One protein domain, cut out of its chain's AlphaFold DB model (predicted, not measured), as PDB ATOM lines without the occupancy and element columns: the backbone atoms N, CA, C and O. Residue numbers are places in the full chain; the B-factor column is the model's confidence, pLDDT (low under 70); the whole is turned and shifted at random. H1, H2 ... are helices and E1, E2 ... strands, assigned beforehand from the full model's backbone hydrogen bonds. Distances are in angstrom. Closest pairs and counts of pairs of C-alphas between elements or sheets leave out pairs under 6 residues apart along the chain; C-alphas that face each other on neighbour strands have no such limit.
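What this domain is: This is residues 155 to 186 and 214 to 302 of the 302 residues of the protein "Myotubularin phosphatase domain-containing protein" of Brugia timori (UniProt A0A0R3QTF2). A long helix, H1, runs alongside a lobe built largely of loops, which holds the small antiparallel hairpin E1 and E2 with H3 after it; H2 lies far out near the other end of H1. The 121 printed residues have three named helices and two named strands, in the order H1, H2, E1, E2, H3; the class is mostly helix, with under half of the residues in named elements. The whole is loose, radius of gyration of the C-alphas 17.8 A, spanning 59 by 33 by 20 A.

How they stand to each other: H1, residues 155 to 186, is apart from H2, residues 217 to 224. E1, residues 279 to 281, and E2, residues 288 to 290, form a hairpin, with N 280 and O 289 2.8 A apart. H3, residues 291 to 300, has its closest C-alpha pair to E1 at Ile 291 and Met 279, 6.0 A. Every O i to N i+4 pair is within hydrogen-bond range in H1 and H2, and 5 of 6 in H3.

Where its parts are: H1 begins at C-alpha 155 (-3.993, -10.272, 16.035) and is 46.8 A long; H2 is 11.0 A, E1 and E2 each 7.0 A. H3, 14.6 A, ends at C-alpha 300 (-32.013, -18.431, 0.272).

The domain as a whole: Residues 187 to 213 are not printed, a gap of 6.9 A between C-alphas 186 and 214. H2 to E1 is a long link. Residues 214 to 234 are under pLDDT 70.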
ATOM      1  N   ASP A 155      -2.622  -9.794  16.268       81.12
ATOM      2  CA  ASP A 155      -3.993 -10.272  16.035       81.12
ATOM      3  C   ASP A 155      -4.978  -9.110  15.896       81.12
ATOM      4  O   ASP A 155      -5.850  -9.130  15.028       81.12
ATOM      5  N   VAL A 156      -4.821  -8.075  16.728       84.88
ATOM      6  CA  VAL A 156      -5.626  -6.851  16.627       84.88
ATOM      7  C   VAL A 156      -5.354  -6.138  15.303       84.88
ATOM      8  O   VAL A 156      -6.305  -5.728  14.640       84.88
ATOM      9  N   ALA A 157      -4.089  -6.024  14.886       86.62
ATOM     10  CA  ALA A 157      -3.720  -5.421  13.608       86.62
ATOM     11  C   ALA A 157      -4.304  -6.202  12.422       86.62
ATOM     12  O   ALA A 157      -4.978  -5.604  11.588       86.62
ATOM     13  N   LEU A 158      -4.129  -7.528  12.391       85.38
ATOM     14  CA  LEU A 158      -4.689  -8.409  11.363       85.38
ATOM     15  C   LEU A 158      -6.209  -8.273  11.270       85.38
ATOM     16  O   LEU A 158      -6.731  -7.992  10.197       85.38
ATOM     17  N   SER A 159      -6.917  -8.409  12.392       86.81
ATOM     18  CA  SER A 159      -8.378  -8.292  12.420       86.81
ATOM     19  C   SER A 159      -8.859  -6.905  11.990       86.81
ATOM     20  O   SER A 159      -9.831  -6.787  11.248       86.81
ATOM     21  N   THR A 160      -8.154  -5.844  12.393       87.94
ATOM     22  CA  THR A 160      -8.492  -4.475  11.977       87.94
ATOM     23  C   THR A 160      -8.283  -4.290  10.476       87.94
ATOM     24  O   THR A 160      -9.145  -3.717   9.818       87.94
ATOM     25  N   MET A 161      -7.178  -4.795   9.921       87.19
ATOM     26  CA  MET A 161      -6.902  -4.732   8.484       87.19
ATOM     27  C   MET A 161      -7.929  -5.528   7.671       87.19
ATOM     28  O   MET A 161      -8.432  -5.015   6.675       87.19
ATOM     29  N   GLU A 162      -8.289  -6.736   8.117       85.31
ATOM     30  CA  GLU A 162      -9.357  -7.534   7.503       85.31
ATOM     31  C   GLU A 162     -10.690  -6.764   7.513       85.31
ATOM     32  O   GLU A 162     -11.349  -6.652   6.480       85.31
ATOM     33  N   HIS A 163     -11.067  -6.166   8.649       87.81
ATOM     34  CA  HIS A 163     -12.304  -5.391   8.760       87.81
ATOM     35  C   HIS A 163     -12.306  -4.158   7.847       87.81
ATOM     36  O   HIS A 163     -13.301  -3.897   7.173       87.81
ATOM     37  N   VAL A 164     -11.196  -3.412   7.793       87.69
ATOM     38  CA  VAL A 164     -11.048  -2.258   6.893       87.69
ATOM     39  C   VAL A 164     -11.222  -2.685   5.439       87.69
ATOM     40  O   VAL A 164     -12.025  -2.072   4.740       87.69
ATOM     41  N   GLY A 165     -10.570  -3.768   5.006       83.69
ATOM     42  CA  GLY A 165     -10.696  -4.265   3.633       83.69
ATOM     43  C   GLY A 165     -12.140  -4.616   3.251       83.69
ATOM     44  O   GLY A 165     -12.593  -4.300   2.152       83.69
ATOM     45  N   ILE A 166     -12.908  -5.192   4.179       83.69
ATOM     46  CA  ILE A 166     -14.332  -5.494   3.961       83.69
ATOM     47  C   ILE A 166     -15.161  -4.217   3.846       83.69
ATOM     48  O   ILE A 166     -16.028  -4.114   2.977       83.69
ATOM     49  N   LEU A 167     -14.914  -3.236   4.716       84.06
ATOM     50  CA  LEU A 167     -15.623  -1.960   4.671       84.06
ATOM     51  C   LEU A 167     -15.316  -1.198   3.379       84.06
ATOM     52  O   LEU A 167     -16.227  -0.620   2.791       84.06
ATOM     53  N   GLU A 168     -14.072  -1.232   2.902       84.00
ATOM     54  CA  GLU A 168     -13.671  -0.653   1.617       84.00
ATOM     55  C   GLU A 168     -14.364  -1.349   0.438       84.00
ATOM     56  O   GLU A 168     -14.938  -0.672  -0.419       84.00
ATOM     57  N   ALA A 169     -14.401  -2.687   0.423       80.19
ATOM     58  CA  ALA A 169     -15.126  -3.453  -0.592       80.19
ATOM     59  C   ALA A 169     -16.630  -3.122  -0.590       80.19
ATOM     60  O   ALA A 169     -17.244  -2.918  -1.643       80.19
ATOM     61  N   HIS A 170     -17.223  -2.989   0.596       80.62
ATOM     62  CA  HIS A 170     -18.623  -2.607   0.741       80.62
ATOM     63  C   HIS A 170     -18.885  -1.168   0.272       80.62
ATOM     64  O   HIS A 170     -19.867  -0.921  -0.429       80.62
ATOM     65  N   LEU A 171     -17.997  -0.218   0.590       81.12
ATOM     66  CA  LEU A 171     -18.082   1.155   0.089       81.12
ATOM     67  C   LEU A 171     -18.017   1.202  -1.440       81.12
ATOM     68  O   LEU A 171     -18.832   1.894  -2.050       81.12
ATOM     69  N   ALA A 172     -17.112   0.443  -2.062       80.12
ATOM     70  CA  ALA A 172     -17.009   0.353  -3.518       80.12
ATOM     71  C   ALA A 172     -18.297  -0.208  -4.156       80.12
ATOM     72  O   ALA A 172     -18.780   0.312  -5.170       80.12
ATOM     73  N   SER A 173     -18.907  -1.217  -3.527       77.88
ATOM     74  CA  SER A 173     -20.200  -1.773  -3.949       77.88
ATOM     75  C   SER A 173     -21.332  -0.740  -3.855       77.88
ATOM     76  O   SER A 173     -22.056  -0.501  -4.827       77.88
ATOM     77  N   LEU A 174     -21.444  -0.030  -2.725       79.44
ATOM     78  CA  LEU A 174     -22.448   1.023  -2.539       79.44
ATOM     79  C   LEU A 174     -22.262   2.192  -3.513       79.44
ATOM     80  O   LEU A 174     -23.245   2.702  -4.051       79.44
ATOM     81  N   GLN A 175     -21.021   2.610  -3.771       82.56
ATOM     82  CA  GLN A 175     -20.714   3.651  -4.755       82.56
ATOM     83  C   GLN A 175     -21.147   3.237  -6.164       82.56
ATOM     84  O   GLN A 175     -21.755   4.043  -6.874       82.56
ATOM     85  N   SER A 176     -20.909   1.979  -6.537       78.00
ATOM     86  CA  SER A 176     -21.350   1.420  -7.820       78.00
ATOM     87  C   SER A 176     -22.878   1.433  -7.941       78.00
ATOM     88  O   SER A 176     -23.420   1.908  -8.940       78.00
ATOM     89  N   ARG A 177     -23.593   1.034  -6.880       75.00
ATOM     90  CA  ARG A 177     -25.065   1.073  -6.824       75.00
ATOM     91  C   ARG A 177     -25.623   2.496  -6.886       75.00
ATOM     92  O   ARG A 177     -26.621   2.743  -7.557       75.00
ATOM     93  N   LEU A 178     -24.991   3.451  -6.203       75.06
ATOM     94  CA  LEU A 178     -25.381   4.862  -6.271       75.06
ATOM     95  C   LEU A 178     -25.182   5.437  -7.675       75.06
ATOM     96  O   LEU A 178     -26.019   6.217  -8.126       75.06
ATOM     97  N   ALA A 179     -24.099   5.071  -8.366       78.38
ATOM     98  CA  ALA A 179     -23.862   5.492  -9.744       78.38
ATOM     99  C   ALA A 179     -24.953   4.961 -10.684       78.38
ATOM    100  O   ALA A 179     -25.504   5.719 -11.481       78.38
ATOM    101  N   GLU A 180     -25.337   3.693 -10.537       75.00
ATOM    102  CA  GLU A 180     -26.403   3.090 -11.334       75.00
ATOM    103  C   GLU A 180     -27.783   3.699 -11.042       75.00
ATOM    104  O   GLU A 180     -28.503   4.082 -11.965       75.00
ATOM    105  N   LEU A 181     -28.150   3.856  -9.767       74.50
ATOM    106  CA  LEU A 181     -29.427   4.467  -9.385       74.50
ATOM    107  C   LEU A 181     -29.530   5.912  -9.872       74.50
ATOM    108  O   LEU A 181     -30.590   6.315 -10.351       74.50
ATOM    109  N   LYS A 182     -28.434   6.681  -9.811       75.31
ATOM    110  CA  LYS A 182     -28.380   8.012 -10.424       75.31
ATOM    111  C   LYS A 182     -28.713   7.908 -11.903       75.31
ATOM    112  O   LYS A 182     -29.654   8.568 -12.334       75.31
ATOM    113  N   LEU A 183     -28.035   7.027 -12.645       73.69
ATOM    114  CA  LEU A 183     -28.289   6.808 -14.072       73.69
ATOM    115  C   LEU A 183     -29.746   6.430 -14.366       73.69
ATOM    116  O   LEU A 183     -30.248   6.835 -15.408       73.69
ATOM    117  N   LEU A 184     -30.433   5.712 -13.470       74.12
ATOM    118  CA  LEU A 184     -31.861   5.386 -13.590       74.12
ATOM    119  C   LEU A 184     -32.786   6.583 -13.314       74.12
ATOM    120  O   LEU A 184     -33.780   6.752 -14.019       74.12
ATOM    121  N   VAL A 185     -32.462   7.434 -12.337       68.88
ATOM    122  CA  VAL A 185     -33.280   8.602 -11.963       68.88
ATOM    123  C   VAL A 185     -33.265   9.684 -13.044       68.88
ATOM    124  O   VAL A 185     -34.320  10.208 -13.395       68.88
ATOM    125  N   GLY A 186     -32.121   9.968 -13.673       57.50
ATOM    126  CA  GLY A 186     -32.089  10.948 -14.771       57.50
ATOM    127  C   GLY A 186     -32.739  10.466 -16.072       57.50
ATOM    128  O   GLY A 186     -32.968  11.252 -16.990       57.50
ATOM    129  N   LYS A 214     -29.379   8.651 -19.916       38.31
ATOM    130  CA  LYS A 214     -29.998   7.354 -20.224       38.31
ATOM    131  C   LYS A 214     -29.017   6.342 -20.855       38.31
ATOM    132  O   LYS A 214     -28.701   6.464 -22.028       38.31
ATOM    133  N   ILE A 215     -28.647   5.275 -20.133       40.41
ATOM    134  CA  ILE A 215     -27.945   4.076 -20.662       40.41
ATOM    135  C   ILE A 215     -28.824   3.249 -21.652       40.41
ATOM    136  O   ILE A 215     -29.981   2.985 -21.322       40.41
ATOM    137  N   PRO A 216     -28.313   2.767 -22.803       35.78
ATOM    138  CA  PRO A 216     -29.015   1.868 -23.739       35.78
ATOM    139  C   PRO A 216     -29.374   0.469 -23.192       35.78
ATOM    140  O   PRO A 216     -28.668  -0.102 -22.365       35.78
ATOM    141  N   GLU A 217     -30.451  -0.115 -23.719       36.75
ATOM    142  CA  GLU A 217     -31.132  -1.335 -23.239       36.75
ATOM    143  C   GLU A 217     -30.291  -2.628 -23.306       36.75
ATOM    144  O   GLU A 217     -30.488  -3.535 -22.500       36.75
ATOM    145  N   PHE A 218     -29.280  -2.702 -24.182       36.38
ATOM    146  CA  PHE A 218     -28.379  -3.865 -24.232       36.38
ATOM    147  C   PHE A 218     -27.433  -3.935 -23.018       36.38
ATOM    148  O   PHE A 218     -27.089  -5.028 -22.576       36.38
ATOM    149  N   MET A 219     -27.078  -2.790 -22.415       33.88
ATOM    150  CA  MET A 219     -26.334  -2.774 -21.149       33.88
ATOM    151  C   MET A 219     -27.212  -3.210 -19.968       33.88
ATOM    152  O   MET A 219     -26.690  -3.768 -19.012       33.88
ATOM    153  N   VAL A 220     -28.540  -3.044 -20.043       40.88
ATOM    154  CA  VAL A 220     -29.493  -3.518 -19.014       40.88
ATOM    155  C   VAL A 220     -29.558  -5.052 -18.977       40.88
ATOM    156  O   VAL A 220     -29.722  -5.642 -17.911       40.88
ATOM    157  N   ALA A 221     -29.363  -5.717 -20.120       36.62
ATOM    158  CA  ALA A 221     -29.259  -7.175 -20.182       36.62
ATOM    159  C   ALA A 221     -27.941  -7.694 -19.573       36.62
ATOM    160  O   ALA A 221     -27.952  -8.714 -18.887       36.62
ATOM    161  N   SER A 222     -26.832  -6.966 -19.743       37.06
ATOM    162  CA  SER A 222     -25.560  -7.269 -19.067       37.06
ATOM    163  C   SER A 222     -25.581  -6.923 -17.572       37.06
ATOM    164  O   SER A 222     -24.948  -7.616 -16.784       37.06
ATOM    165  N   LEU A 223     -26.364  -5.922 -17.157       37.47
ATOM    166  CA  LEU A 223     -26.620  -5.598 -15.749       37.47
ATOM    167  C   LEU A 223     -27.447  -6.708 -15.073       37.47
ATOM    168  O   LEU A 223     -27.110  -7.108 -13.968       37.47
ATOM    169  N   LYS A 224     -28.432  -7.330 -15.739       37.16
ATOM    170  CA  LYS A 224     -29.148  -8.500 -15.175       37.16
ATOM    171  C   LYS A 224     -28.240  -9.687 -14.818       37.16
ATOM    172  O   LYS A 224     -28.598 -10.444 -13.925       37.16
ATOM    173  N   LEU A 225     -27.082  -9.827 -15.467       40.31
ATOM    174  CA  LEU A 225     -26.072 -10.844 -15.133       40.31
ATOM    175  C   LEU A 225     -25.211 -10.476 -13.911       40.31
ATOM    176  O   LEU A 225     -24.566 -11.352 -13.351       40.31
ATOM    177  N   ILE A 226     -25.230  -9.211 -13.480       41.16
ATOM    178  CA  ILE A 226     -24.619  -8.730 -12.230       41.16
ATOM    179  C   ILE A 226     -25.689  -8.600 -11.116       41.16
ATOM    180  O   ILE A 226     -25.360  -8.575  -9.935       41.16
ATOM    181  N   PHE A 227     -26.982  -8.578 -11.480       46.03
ATOM    182  CA  PHE A 227     -28.140  -8.333 -10.599       46.03
ATOM    183  C   PHE A 227     -28.975  -9.568 -10.211       46.03
ATOM    184  O   PHE A 227     -30.163  -9.454  -9.905       46.03
ATOM    185  N   GLN A 228     -28.349 -10.739 -10.129       38.47
ATOM    186  CA  GLN A 228     -28.707 -11.727  -9.104       38.47
ATOM    187  C   GLN A 228     -27.628 -11.591  -8.024       38.47
ATOM    188  O   GLN A 228     -26.566 -12.175  -8.135       38.47
ATOM    189  N   ASP A 229     -27.720 -10.626  -7.114       41.47
ATOM    190  CA  ASP A 229     -28.295 -10.946  -5.817       41.47
ATOM    191  C   ASP A 229     -28.649  -9.670  -5.033       41.47
ATOM    192  O   ASP A 229     -27.794  -8.990  -4.472       41.47
ATOM    193  N   ASN A 230     -29.948  -9.411  -4.858       43.72
ATOM    194  CA  ASN A 230     -30.427  -8.752  -3.634       43.72
ATOM    195  C   ASN A 230     -30.341  -9.703  -2.411       43.72
ATOM    196  O   ASN A 230     -30.755  -9.324  -1.318       43.72
ATOM    197  N   ASN A 231     -29.817 -10.924  -2.599       49.94
ATOM    198  CA  ASN A 231     -29.715 -11.991  -1.606       49.94
ATOM    199  C   ASN A 231     -28.312 -12.178  -1.008       49.94
ATOM    200  O   ASN A 231     -28.178 -12.974  -0.078       49.94
ATOM    201  N   SER A 232     -27.276 -11.464  -1.468       54.09
ATOM    202  CA  SER A 232     -25.960 -11.543  -0.833       54.09
ATOM    203  C   SER A 232     -26.044 -10.806   0.509       54.09
ATOM    204  O   SER A 232     -26.263  -9.587   0.514       54.09
ATOM    205  N   PRO A 233     -25.936 -11.499   1.654       62.56
ATOM    206  CA  PRO A 233     -26.074 -10.860   2.951       62.56
ATOM    207  C   PRO A 233     -24.972  -9.814   3.124       62.56
ATOM    208  O   PRO A 233     -23.797 -10.091   2.891       62.56
ATOM    209  N   LEU A 234     -25.375  -8.610   3.530       68.50
ATOM    210  CA  LEU A 234     -24.464  -7.494   3.767       68.50
ATOM    211  C   LEU A 234     -23.381  -7.885   4.787       68.50
ATOM    212  O   LEU A 234     -23.677  -8.610   5.745       68.50
ATOM    213  N   PRO A 235     -22.146  -7.376   4.634       78.44
ATOM    214  CA  PRO A 235     -21.104  -7.609   5.617       78.44
ATOM    215  C   PRO A 235     -21.456  -6.951   6.956       78.44
ATOM    216  O   PRO A 235     -22.131  -5.918   7.024       78.44
ATOM    217  N   ALA A 236     -20.959  -7.531   8.045       82.00
ATOM    218  CA  ALA A 236     -21.111  -6.970   9.375       82.00
ATOM    219  C   ALA A 236     -20.340  -5.649   9.486       82.00
ATOM    220  O   ALA A 236     -19.114  -5.637   9.477       82.00
ATOM    221  N   LEU A 237     -21.064  -4.546   9.692       82.44
ATOM    222  CA  LEU A 237     -20.474  -3.220   9.934       82.44
ATOM    223  C   LEU A 237     -19.792  -3.096  11.306       82.44
ATOM    224  O   LEU A 237     -19.093  -2.120  11.574       82.44
ATOM    225  N   ARG A 238     -20.067  -4.031  12.223       84.94
ATOM    226  CA  ARG A 238     -19.490  -4.060  13.569       84.94
ATOM    227  C   ARG A 238     -19.011  -5.458  13.897       84.94
ATOM    228  O   ARG A 238     -19.790  -6.406  13.860       84.94
ATOM    229  N   TRP A 239     -17.744  -5.552  14.267       91.00
ATOM    230  CA  TRP A 239     -17.113  -6.792  14.687       91.00
ATOM    231  C   TRP A 239     -17.025  -6.881  16.206       91.00
ATOM    232  O   TRP A 239     -16.810  -5.885  16.900       91.00
ATOM    233  N   GLN A 240     -17.204  -8.095  16.723       90.81
ATOM    234  CA  GLN A 240     -16.986  -8.426  18.124       90.81
ATOM    235  C   GLN A 240     -15.528  -8.137  18.503       90.81
ATOM    236  O   GLN A 240     -14.608  -8.434  17.744       90.81
ATOM    237  N   SER A 241     -15.295  -7.589  19.694       87.38
ATOM    238  CA  SER A 241     -13.929  -7.393  20.183       87.38
ATOM    239  C   SER A 241     -13.233  -8.732  20.444       87.38
ATOM    240  O   SER A 241     -13.799  -9.617  21.086       87.38
ATOM    241  N   ILE A 242     -11.973  -8.844  20.017       84.75
ATOM    242  CA  ILE A 242     -11.085  -9.983  20.313       84.75
ATOM    243  C   ILE A 242     -10.881 -10.143  21.825       84.75
ATOM    244  O   ILE A 242     -10.723 -11.260  22.309       84.75
ATOM    245  N   ARG A 243     -10.922  -9.039  22.582       78.12
ATOM    246  CA  ARG A 243     -10.623  -9.006  24.021       78.12
ATOM    247  C   ARG A 243     -11.520  -9.904  24.867       78.12
ATOM    248  O   ARG A 243     -11.067 -10.394  25.892       78.12
ATOM    249  N   SER A 244     -12.787 -10.033  24.484       73.50
ATOM    250  CA  SER A 244     -13.820 -10.735  25.255       73.50
ATOM    251  C   SER A 244     -14.262 -12.038  24.592       73.50
ATOM    252  O   SER A 244     -15.328 -12.553  24.913       73.50
ATOM    253  N   ALA A 245     -13.515 -12.510  23.595       85.25
ATOM    254  CA  ALA A 245     -13.807 -13.748  22.891       85.25
ATOM    255  C   ALA A 245     -12.919 -14.862  23.442       85.25
ATOM    256  O   ALA A 245     -11.833 -15.131  22.922       85.25
ATOM    257  N   ASP A 246     -13.404 -15.475  24.517       85.25
ATOM    258  CA  ASP A 246     -12.743 -16.591  25.195       85.25
ATOM    259  C   ASP A 246     -13.185 -17.953  24.626       85.25
ATOM    260  O   ASP A 246     -12.495 -18.948  24.813       85.25
ATOM    261  N   GLU A 247     -14.271 -17.996  23.852       90.38
ATOM    262  CA  GLU A 247     -14.812 -19.210  23.231       90.38
ATOM    263  C   GLU A 247     -15.345 -18.955  21.814       90.38
ATOM    264  O   GLU A 247     -15.650 -17.823  21.419       90.38
ATOM    265  N   CYS A 248     -15.441 -20.023  21.025       93.19
ATOM    266  CA  CYS A 248     -16.016 -19.985  19.687       93.19
ATOM    267  C   CYS A 248     -17.511 -19.643  19.743       93.19
ATOM    268  O   CYS A 248     -18.282 -20.291  20.436       93.19
ATOM    269  N   SER A 249     -17.965 -18.702  18.911       94.88
ATOM    270  CA  SER A 249     -19.377 -18.282  18.878       94.88
ATOM    271  C   SER A 249     -20.343 -19.316  18.276       94.88
ATOM    272  O   SER A 249     -21.529 -19.023  18.126       94.88
ATOM    273  N   ASN A 250     -19.854 -20.488  17.854       94.00
ATOM    274  CA  ASN A 250     -20.721 -21.587  17.436       94.00
ATOM    275  C   ASN A 250     -21.143 -22.379  18.680       94.00
ATOM    276  O   ASN A 250     -20.282 -22.942  19.344       94.00
ATOM    277  N   ILE A 251     -22.447 -22.438  18.953       89.94
ATOM    278  CA  ILE A 251     -23.006 -23.037  20.172       89.94
ATOM    279  C   ILE A 251     -22.721 -24.539  20.297       89.94
ATOM    280  O   ILE A 251     -22.567 -25.044  21.402       89.94
ATOM    281  N   ASP A 252     -22.572 -25.228  19.164       92.25
ATOM    282  CA  ASP A 252     -22.246 -26.656  19.120       92.25
ATOM    283  C   ASP A 252     -20.728 -26.913  19.176       92.25
ATOM    284  O   ASP A 252     -20.267 -28.051  19.084       92.25
ATOM    285  N   CYS A 253     -19.916 -25.856  19.291       92.75
ATOM    286  CA  CYS A 253     -18.464 -25.939  19.320       92.75
ATOM    287  C   CYS A 253     -17.912 -25.594  20.703       92.75
ATOM    288  O   CYS A 253     -17.923 -24.443  21.117       92.75
ATOM    289  N   SER A 254     -17.296 -26.571  21.362       89.38
ATOM    290  CA  SER A 254     -16.613 -26.382  22.652       89.38
ATOM    291  C   SER A 254     -15.165 -25.885  22.510       89.38
ATOM    292  O   SER A 254     -14.303 -26.255  23.299       89.38
ATOM    293  N   ALA A 255     -14.843 -25.144  21.444       87.69
ATOM    294  CA  ALA A 255     -13.495 -24.610  21.264       87.69
ATOM    295  C   ALA A 255     -13.300 -23.367  22.139       87.69
ATOM    296  O   ALA A 255     -13.965 -22.351  21.927       87.69
ATOM    297  N   GLU A 256     -12.358 -23.452  23.073       85.69
ATOM    298  CA  GLU A 256     -11.956 -22.365  23.961       85.69
ATOM    299  C   GLU A 256     -10.644 -21.741  23.480       85.69
ATOM    300  O   GLU A 256      -9.673 -22.444  23.213       85.69
ATOM    301  N   PHE A 257     -10.569 -20.412  23.451       83.75
ATOM    302  CA  PHE A 257      -9.360 -19.661  23.114       83.75
ATOM    303  C   PHE A 257      -8.477 -19.455  24.352       83.75
ATOM    304  O   PHE A 257      -8.092 -18.329  24.684       83.75
ATOM    305  N   VAL A 258      -8.173 -20.558  25.047       66.94
ATOM    306  CA  VAL A 258      -7.485 -20.574  26.353       66.94
ATOM    307  C   VAL A 258      -6.089 -19.965  26.265       66.94
ATOM    308  O   VAL A 258      -5.616 -19.325  27.203       66.94
ATOM    309  N   THR A 259      -5.410 -20.154  25.131       66.88
ATOM    310  CA  THR A 259      -4.043 -19.669  24.929       66.88
ATOM    311  C   THR A 259      -3.983 -18.585  23.860       66.88
ATOM    312  O   THR A 259      -4.758 -18.562  22.906       66.88
ATOM    313  N   ARG A 260      -2.979 -17.706  23.968       63.84
ATOM    314  CA  ARG A 260      -2.663 -16.682  22.950       63.84
ATOM    315  C   ARG A 260      -2.263 -17.278  21.588       63.84
ATOM    316  O   ARG A 260      -2.158 -16.545  20.607       63.84
ATOM    317  N   GLY A 261      -2.011 -18.589  21.540       65.56
ATOM    318  CA  GLY A 261      -1.588 -19.313  20.345       65.56
ATOM    319  C   GLY A 261      -2.708 -19.531  19.333       65.56
ATOM    320  O   GLY A 261      -2.431 -19.642  18.147       65.56
ATOM    321  N   GLU A 262      -3.977 -19.503  19.735       77.62
ATOM    322  CA  GLU A 262      -5.076 -19.762  18.804       77.62
ATOM    323  C   GLU A 262      -5.565 -18.483  18.123       77.62
ATOM    324  O   GLU A 262      -5.751 -17.444  18.762       77.62
ATOM    325  N   ARG A 263      -5.772 -18.544  16.803       84.25
ATOM    326  CA  ARG A 263      -6.313 -17.408  16.055       84.25
ATOM    327  C   ARG A 263      -7.827 -17.341  16.220       84.25
ATOM    328  O   ARG A 263      -8.546 -18.314  15.993       84.25
ATOM    329  N   ARG A 264      -8.296 -16.143  16.552       89.00
ATOM    330  CA  ARG A 264      -9.709 -15.768  16.615       89.00
ATOM    331  C   ARG A 264     -10.125 -15.215  15.256       89.00
ATOM    332  O   ARG A 264      -9.520 -14.253  14.790       89.00
ATOM    333  N   LEU A 265     -11.113 -15.832  14.612       90.75
ATOM    334  CA  LEU A 265     -11.514 -15.495  13.244       90.75
ATOM    335  C   LEU A 265     -12.892 -14.844  13.232       90.75
ATOM    336  O   LEU A 265     -13.865 -15.454  13.674       90.75
ATOM    337  N   HIS A 266     -12.998 -13.636  12.688       92.81
ATOM    338  CA  HIS A 266     -14.284 -12.967  12.509       92.81
ATOM    339  C   HIS A 266     -15.027 -13.498  11.291       92.81
ATOM    340  O   HIS A 266     -14.463 -13.620  10.204       92.81
ATOM    341  N   CYS A 267     -16.312 -13.792  11.465       92.56
ATOM    342  CA  CYS A 267     -17.213 -14.045  10.349       92.56
ATOM    343  C   CYS A 267     -17.576 -12.720   9.676       92.56
ATOM    344  O   CYS A 267     -18.085 -11.808  10.330       92.56
ATOM    345  N   TYR A 268     -17.394 -12.640   8.359       89.19
ATOM    346  CA  TYR A 268     -17.610 -11.408   7.597       89.19
ATOM    347  C   TYR A 268     -19.073 -10.949   7.615       89.19
ATOM    348  O   TYR A 268     -19.348  -9.766   7.449       89.19
ATOM    349  N   ARG A 269     -20.016 -11.861   7.878       87.31
ATOM    350  CA  ARG A 269     -21.463 -11.597   7.824       87.31
ATOM    351  C   ARG A 269     -22.080 -11.254   9.170       87.31
ATOM    352  O   ARG A 269     -22.873 -10.326   9.255       87.31
ATOM    353  N   CYS A 270     -21.730 -11.981  10.232       90.69
ATOM    354  CA  CYS A 270     -22.283 -11.728  11.568       90.69
ATOM    355  C   CYS A 270     -21.340 -10.947  12.493       90.69
ATOM    356  O   CYS A 270     -21.767 -10.515  13.561       90.69
ATOM    357  N   GLY A 271     -20.064 -10.790  12.121       91.50
ATOM    358  CA  GLY A 271     -19.055 -10.080  12.909       91.50
ATOM    359  C   GLY A 271     -18.635 -10.796  14.196       91.50
ATOM    360  O   GLY A 271     -17.868 -10.232  14.974       91.50
ATOM    361  N   LYS A 272     -19.130 -12.015  14.449       94.06
ATOM    362  CA  LYS A 272     -18.773 -12.828  15.621       94.06
ATOM    363  C   LYS A 272     -17.480 -13.607  15.394       94.06
ATOM    364  O   LYS A 272     -17.106 -13.878  14.251       94.06
ATOM    365  N   ILE A 273     -16.824 -13.979  16.489       93.56
ATOM    366  CA  ILE A 273     -15.555 -14.710  16.481       93.56
ATOM    367  C   ILE A 273     -15.791 -16.220  16.556       93.56
ATOM    368  O   ILE A 273     -16.513 -16.709  17.422       93.56
ATOM    369  N   HIS A 274     -15.128 -16.969  15.683       94.31
ATOM    370  CA  HIS A 274     -15.199 -18.423  15.600       94.31
ATOM    371  C   HIS A 274     -13.799 -19.043  15.508       94.31
ATOM    372  O   HIS A 274     -12.825 -18.381  15.138       94.31
ATOM    373  N   CYS A 275     -13.691 -20.331  15.842       91.81
ATOM    374  CA  CYS A 275     -12.476 -21.104  15.589       91.81
ATOM    375  C   CYS A 275     -12.372 -21.481  14.102       91.81
ATOM    376  O   CYS A 275     -13.376 -21.512  13.389       91.81
ATOM    377  N   ARG A 276     -11.170 -21.854  13.639       89.69
ATOM    378  CA  ARG A 276     -10.930 -22.264  12.240       89.69
ATOM    379  C   ARG A 276     -11.849 -23.396  11.766       89.69
ATOM    380  O   ARG A 276     -12.296 -23.357  10.631       89.69
ATOM    381  N   ARG A 277     -12.203 -24.350  12.637       91.25
ATOM    382  CA  ARG A 277     -13.106 -25.473  12.300       91.25
ATOM    383  C   ARG A 277     -14.548 -25.046  12.022       91.25
ATOM    384  O   ARG A 277     -15.273 -25.770  11.355       91.25
ATOM    385  N   CYS A 278     -14.978 -23.907  12.560       94.25
ATOM    386  CA  CYS A 278     -16.333 -23.384  12.369       94.25
ATOM    387  C   CYS A 278     -16.404 -22.294  11.297       94.25
ATOM    388  O   CYS A 278     -17.444 -21.646  11.156       94.25
ATOM    389  N   MET A 279     -15.303 -22.085  10.575       92.44
ATOM    390  CA  MET A 279     -15.169 -21.089   9.527       92.44
ATOM    391  C   MET A 279     -14.946 -21.772   8.188       92.44
ATOM    392  O   MET A 279     -14.243 -22.771   8.089       92.44
ATOM    393  N   MET A 280     -15.553 -21.197   7.163       89.88
ATOM    394  CA  MET A 280     -15.488 -21.640   5.782       89.88
ATOM    395  C   MET A 280     -15.076 -20.449   4.923       89.88
ATOM    396  O   MET A 280     -15.388 -19.299   5.244       89.88
ATOM    397  N   LEU A 281     -14.374 -20.728   3.831       85.12
ATOM    398  CA  LEU A 281     -14.209 -19.763   2.751       85.12
ATOM    399  C   LEU A 281     -15.378 -19.926   1.782       85.12
ATOM    400  O   LEU A 281     -15.812 -21.048   1.509       85.12
ATOM    401  N   THR A 282     -15.899 -18.813   1.281       79.75
ATOM    402  CA  THR A 282     -16.871 -18.823   0.185       79.75
ATOM    403  C   THR A 282     -16.253 -19.398  -1.093       79.75
ATOM    404  O   THR A 282     -15.036 -19.529  -1.217       79.75
ATOM    405  N   SER A 283     -17.091 -19.784  -2.059       71.62
ATOM    406  CA  SER A 283     -16.667 -20.452  -3.303       71.62
ATOM    407  C   SER A 283     -15.721 -19.626  -4.180       71.62
ATOM    408  O   SER A 283     -14.963 -20.185  -4.964       71.62
ATOM    409  N   ASP A 284     -15.774 -18.303  -4.057       70.00
ATOM    410  CA  ASP A 284     -14.865 -17.342  -4.687       70.00
ATOM    411  C   ASP A 284     -13.542 -17.166  -3.910       70.00
ATOM    412  O   ASP A 284     -12.620 -16.521  -4.404       70.00
ATOM    413  N   GLY A 285     -13.424 -17.758  -2.717       70.38
ATOM    414  CA  GLY A 285     -12.243 -17.705  -1.855       70.38
ATOM    415  C   GLY A 285     -12.032 -16.360  -1.158       70.38
ATOM    416  O   GLY A 285     -10.978 -16.160  -0.554       70.38
ATOM    417  N   VAL A 286     -13.000 -15.441  -1.247       69.44
ATOM    418  CA  VAL A 286     -12.835 -14.047  -0.807       69.44
ATOM    419  C   VAL A 286     -13.343 -13.830   0.617       69.44
ATOM    420  O   VAL A 286     -12.683 -13.157   1.407       69.44
ATOM    421  N   GLU A 287     -14.499 -14.395   0.975       79.44
ATOM    422  CA  GLU A 287     -15.121 -14.152   2.275       79.44
ATOM    423  C   GLU A 287     -14.883 -15.305   3.243       79.44
ATOM    424  O   GLU A 287     -15.145 -16.474   2.945       79.44
ATOM    425  N   ARG A 288     -14.472 -14.966   4.468       88.25
ATOM    426  CA  ARG A 288     -14.451 -15.923   5.574       88.25
ATOM    427  C   ARG A 288     -15.768 -15.837   6.343       88.25
ATOM    428  O   ARG A 288     -16.054 -14.845   7.017       88.25
ATOM    429  N   VAL A 289     -16.574 -16.891   6.278       91.62
ATOM    430  CA  VAL A 289     -17.917 -16.943   6.876       91.62
ATOM    431  C   VAL A 289     -18.053 -18.139   7.807       91.62
ATOM    432  O   VAL A 289     -17.467 -19.193   7.576       91.62
ATOM    433  N   CYS A 290     -18.818 -17.998   8.887       93.81
ATOM    434  CA  CYS A 290     -19.107 -19.140   9.749       93.81
ATOM    435  C   CYS A 290     -20.105 -20.093   9.081       93.81
ATOM    436  O   CYS A 290     -20.890 -19.675   8.227       93.81
ATOM    437  N   ILE A 291     -20.097 -21.359   9.507       92.00
ATOM    438  CA  ILE A 291     -20.963 -22.421   8.960       92.00
ATOM    439  C   ILE A 291     -22.435 -21.976   8.911       92.00
ATOM    440  O   ILE A 291     -23.044 -22.001   7.846       92.00
ATOM    441  N   ALA A 292     -22.966 -21.434  10.012       89.94
ATOM    442  CA  ALA A 292     -24.349 -20.956  10.075       89.94
ATOM    443  C   ALA A 292     -24.658 -19.852   9.040       89.94
ATOM    444  O   ALA A 292     -25.696 -19.871   8.385       89.94
ATOM    445  N   CYS A 293     -23.749 -18.888   8.845       89.06
ATOM    446  CA  CYS A 293     -23.925 -17.835   7.836       89.06
ATOM    447  C   CYS A 293     -23.762 -18.340   6.395       89.06
ATOM    448  O   CYS A 293     -24.253 -17.689   5.469       89.06
ATOM    449  N   SER A 294     -23.058 -19.456   6.198       86.88
ATOM    450  CA  SER A 294     -22.944 -20.128   4.904       86.88
ATOM    451  C   SER A 294     -24.236 -20.872   4.557       86.88
ATOM    452  O   SER A 294     -24.759 -20.717   3.454       86.88
ATOM    453  N   GLU A 295     -24.788 -21.632   5.505       85.12
ATOM    454  CA  GLU A 295     -26.021 -22.414   5.327       85.12
ATOM    455  C   GLU A 295     -27.239 -21.530   5.034       85.12
ATOM    456  O   GLU A 295     -28.030 -21.843   4.145       85.12
ATOM    457  N   LEU A 296     -27.352 -20.378   5.705       79.62
ATOM    458  CA  LEU A 296     -28.431 -19.413   5.460       79.62
ATOM    459  C   LEU A 296     -28.475 -18.916   4.006       79.62
ATOM    460  O   LEU A 296     -29.552 -18.655   3.479       79.62
ATOM    461  N   VAL A 297     -27.326 -18.800   3.335       70.88
ATOM    462  CA  VAL A 297     -27.300 -18.386   1.922       70.88
ATOM    463  C   VAL A 297     -27.653 -19.519   0.979       70.88
ATOM    464  O   VAL A 297     -28.336 -19.279  -0.011       70.88
ATOM    465  N   GLN A 298     -27.272 -20.754   1.296       64.69
ATOM    466  CA  GLN A 298     -27.701 -21.905   0.502       64.69
ATOM    467  C   GLN A 298     -29.224 -22.075   0.553       64.69
ATOM    468  O   GLN A 298     -29.835 -22.334  -0.479       64.69
ATOM    469  N   GLN A 299     -29.847 -21.841   1.713       61.28
ATOM    470  CA  GLN A 299     -31.307 -21.876   1.863       61.28
ATOM    471  C   GLN A 299     -32.019 -20.750   1.101       61.28
ATOM    472  O   GLN A 299     -33.091 -20.984   0.559       61.28
ATOM    473  N   ASN A 300     -31.432 -19.553   1.023       57.38
ATOM    474  CA  ASN A 300     -32.013 -18.431   0.272       57.38
ATOM    475  C   ASN A 300     -31.873 -18.572  -1.256       57.38
ATOM    476  O   ASN A 300     -32.577 -17.881  -1.991       57.38
ATOM    477  N   ASN A 301     -30.963 -19.433  -1.718       53.81
ATOM    478  CA  ASN A 301     -30.680 -19.674  -3.136       53.81
ATOM    479  C   ASN A 301     -31.283 -20.994  -3.667       53.81
ATOM    480  O   ASN A 301     -31.094 -21.301  -4.846       53.81
ATOM    481  N   SER A 302     -31.970 -21.766  -2.812       47.12
ATOM    482  CA  SER A 302     -32.685 -23.015  -3.146       47.12
ATOM    483  C   SER A 302     -34.178 -22.760  -3.328       47.12
ATOM    484  O   SER A 302     -34.771 -23.380  -4.237       47.12
TER     485      SER A 302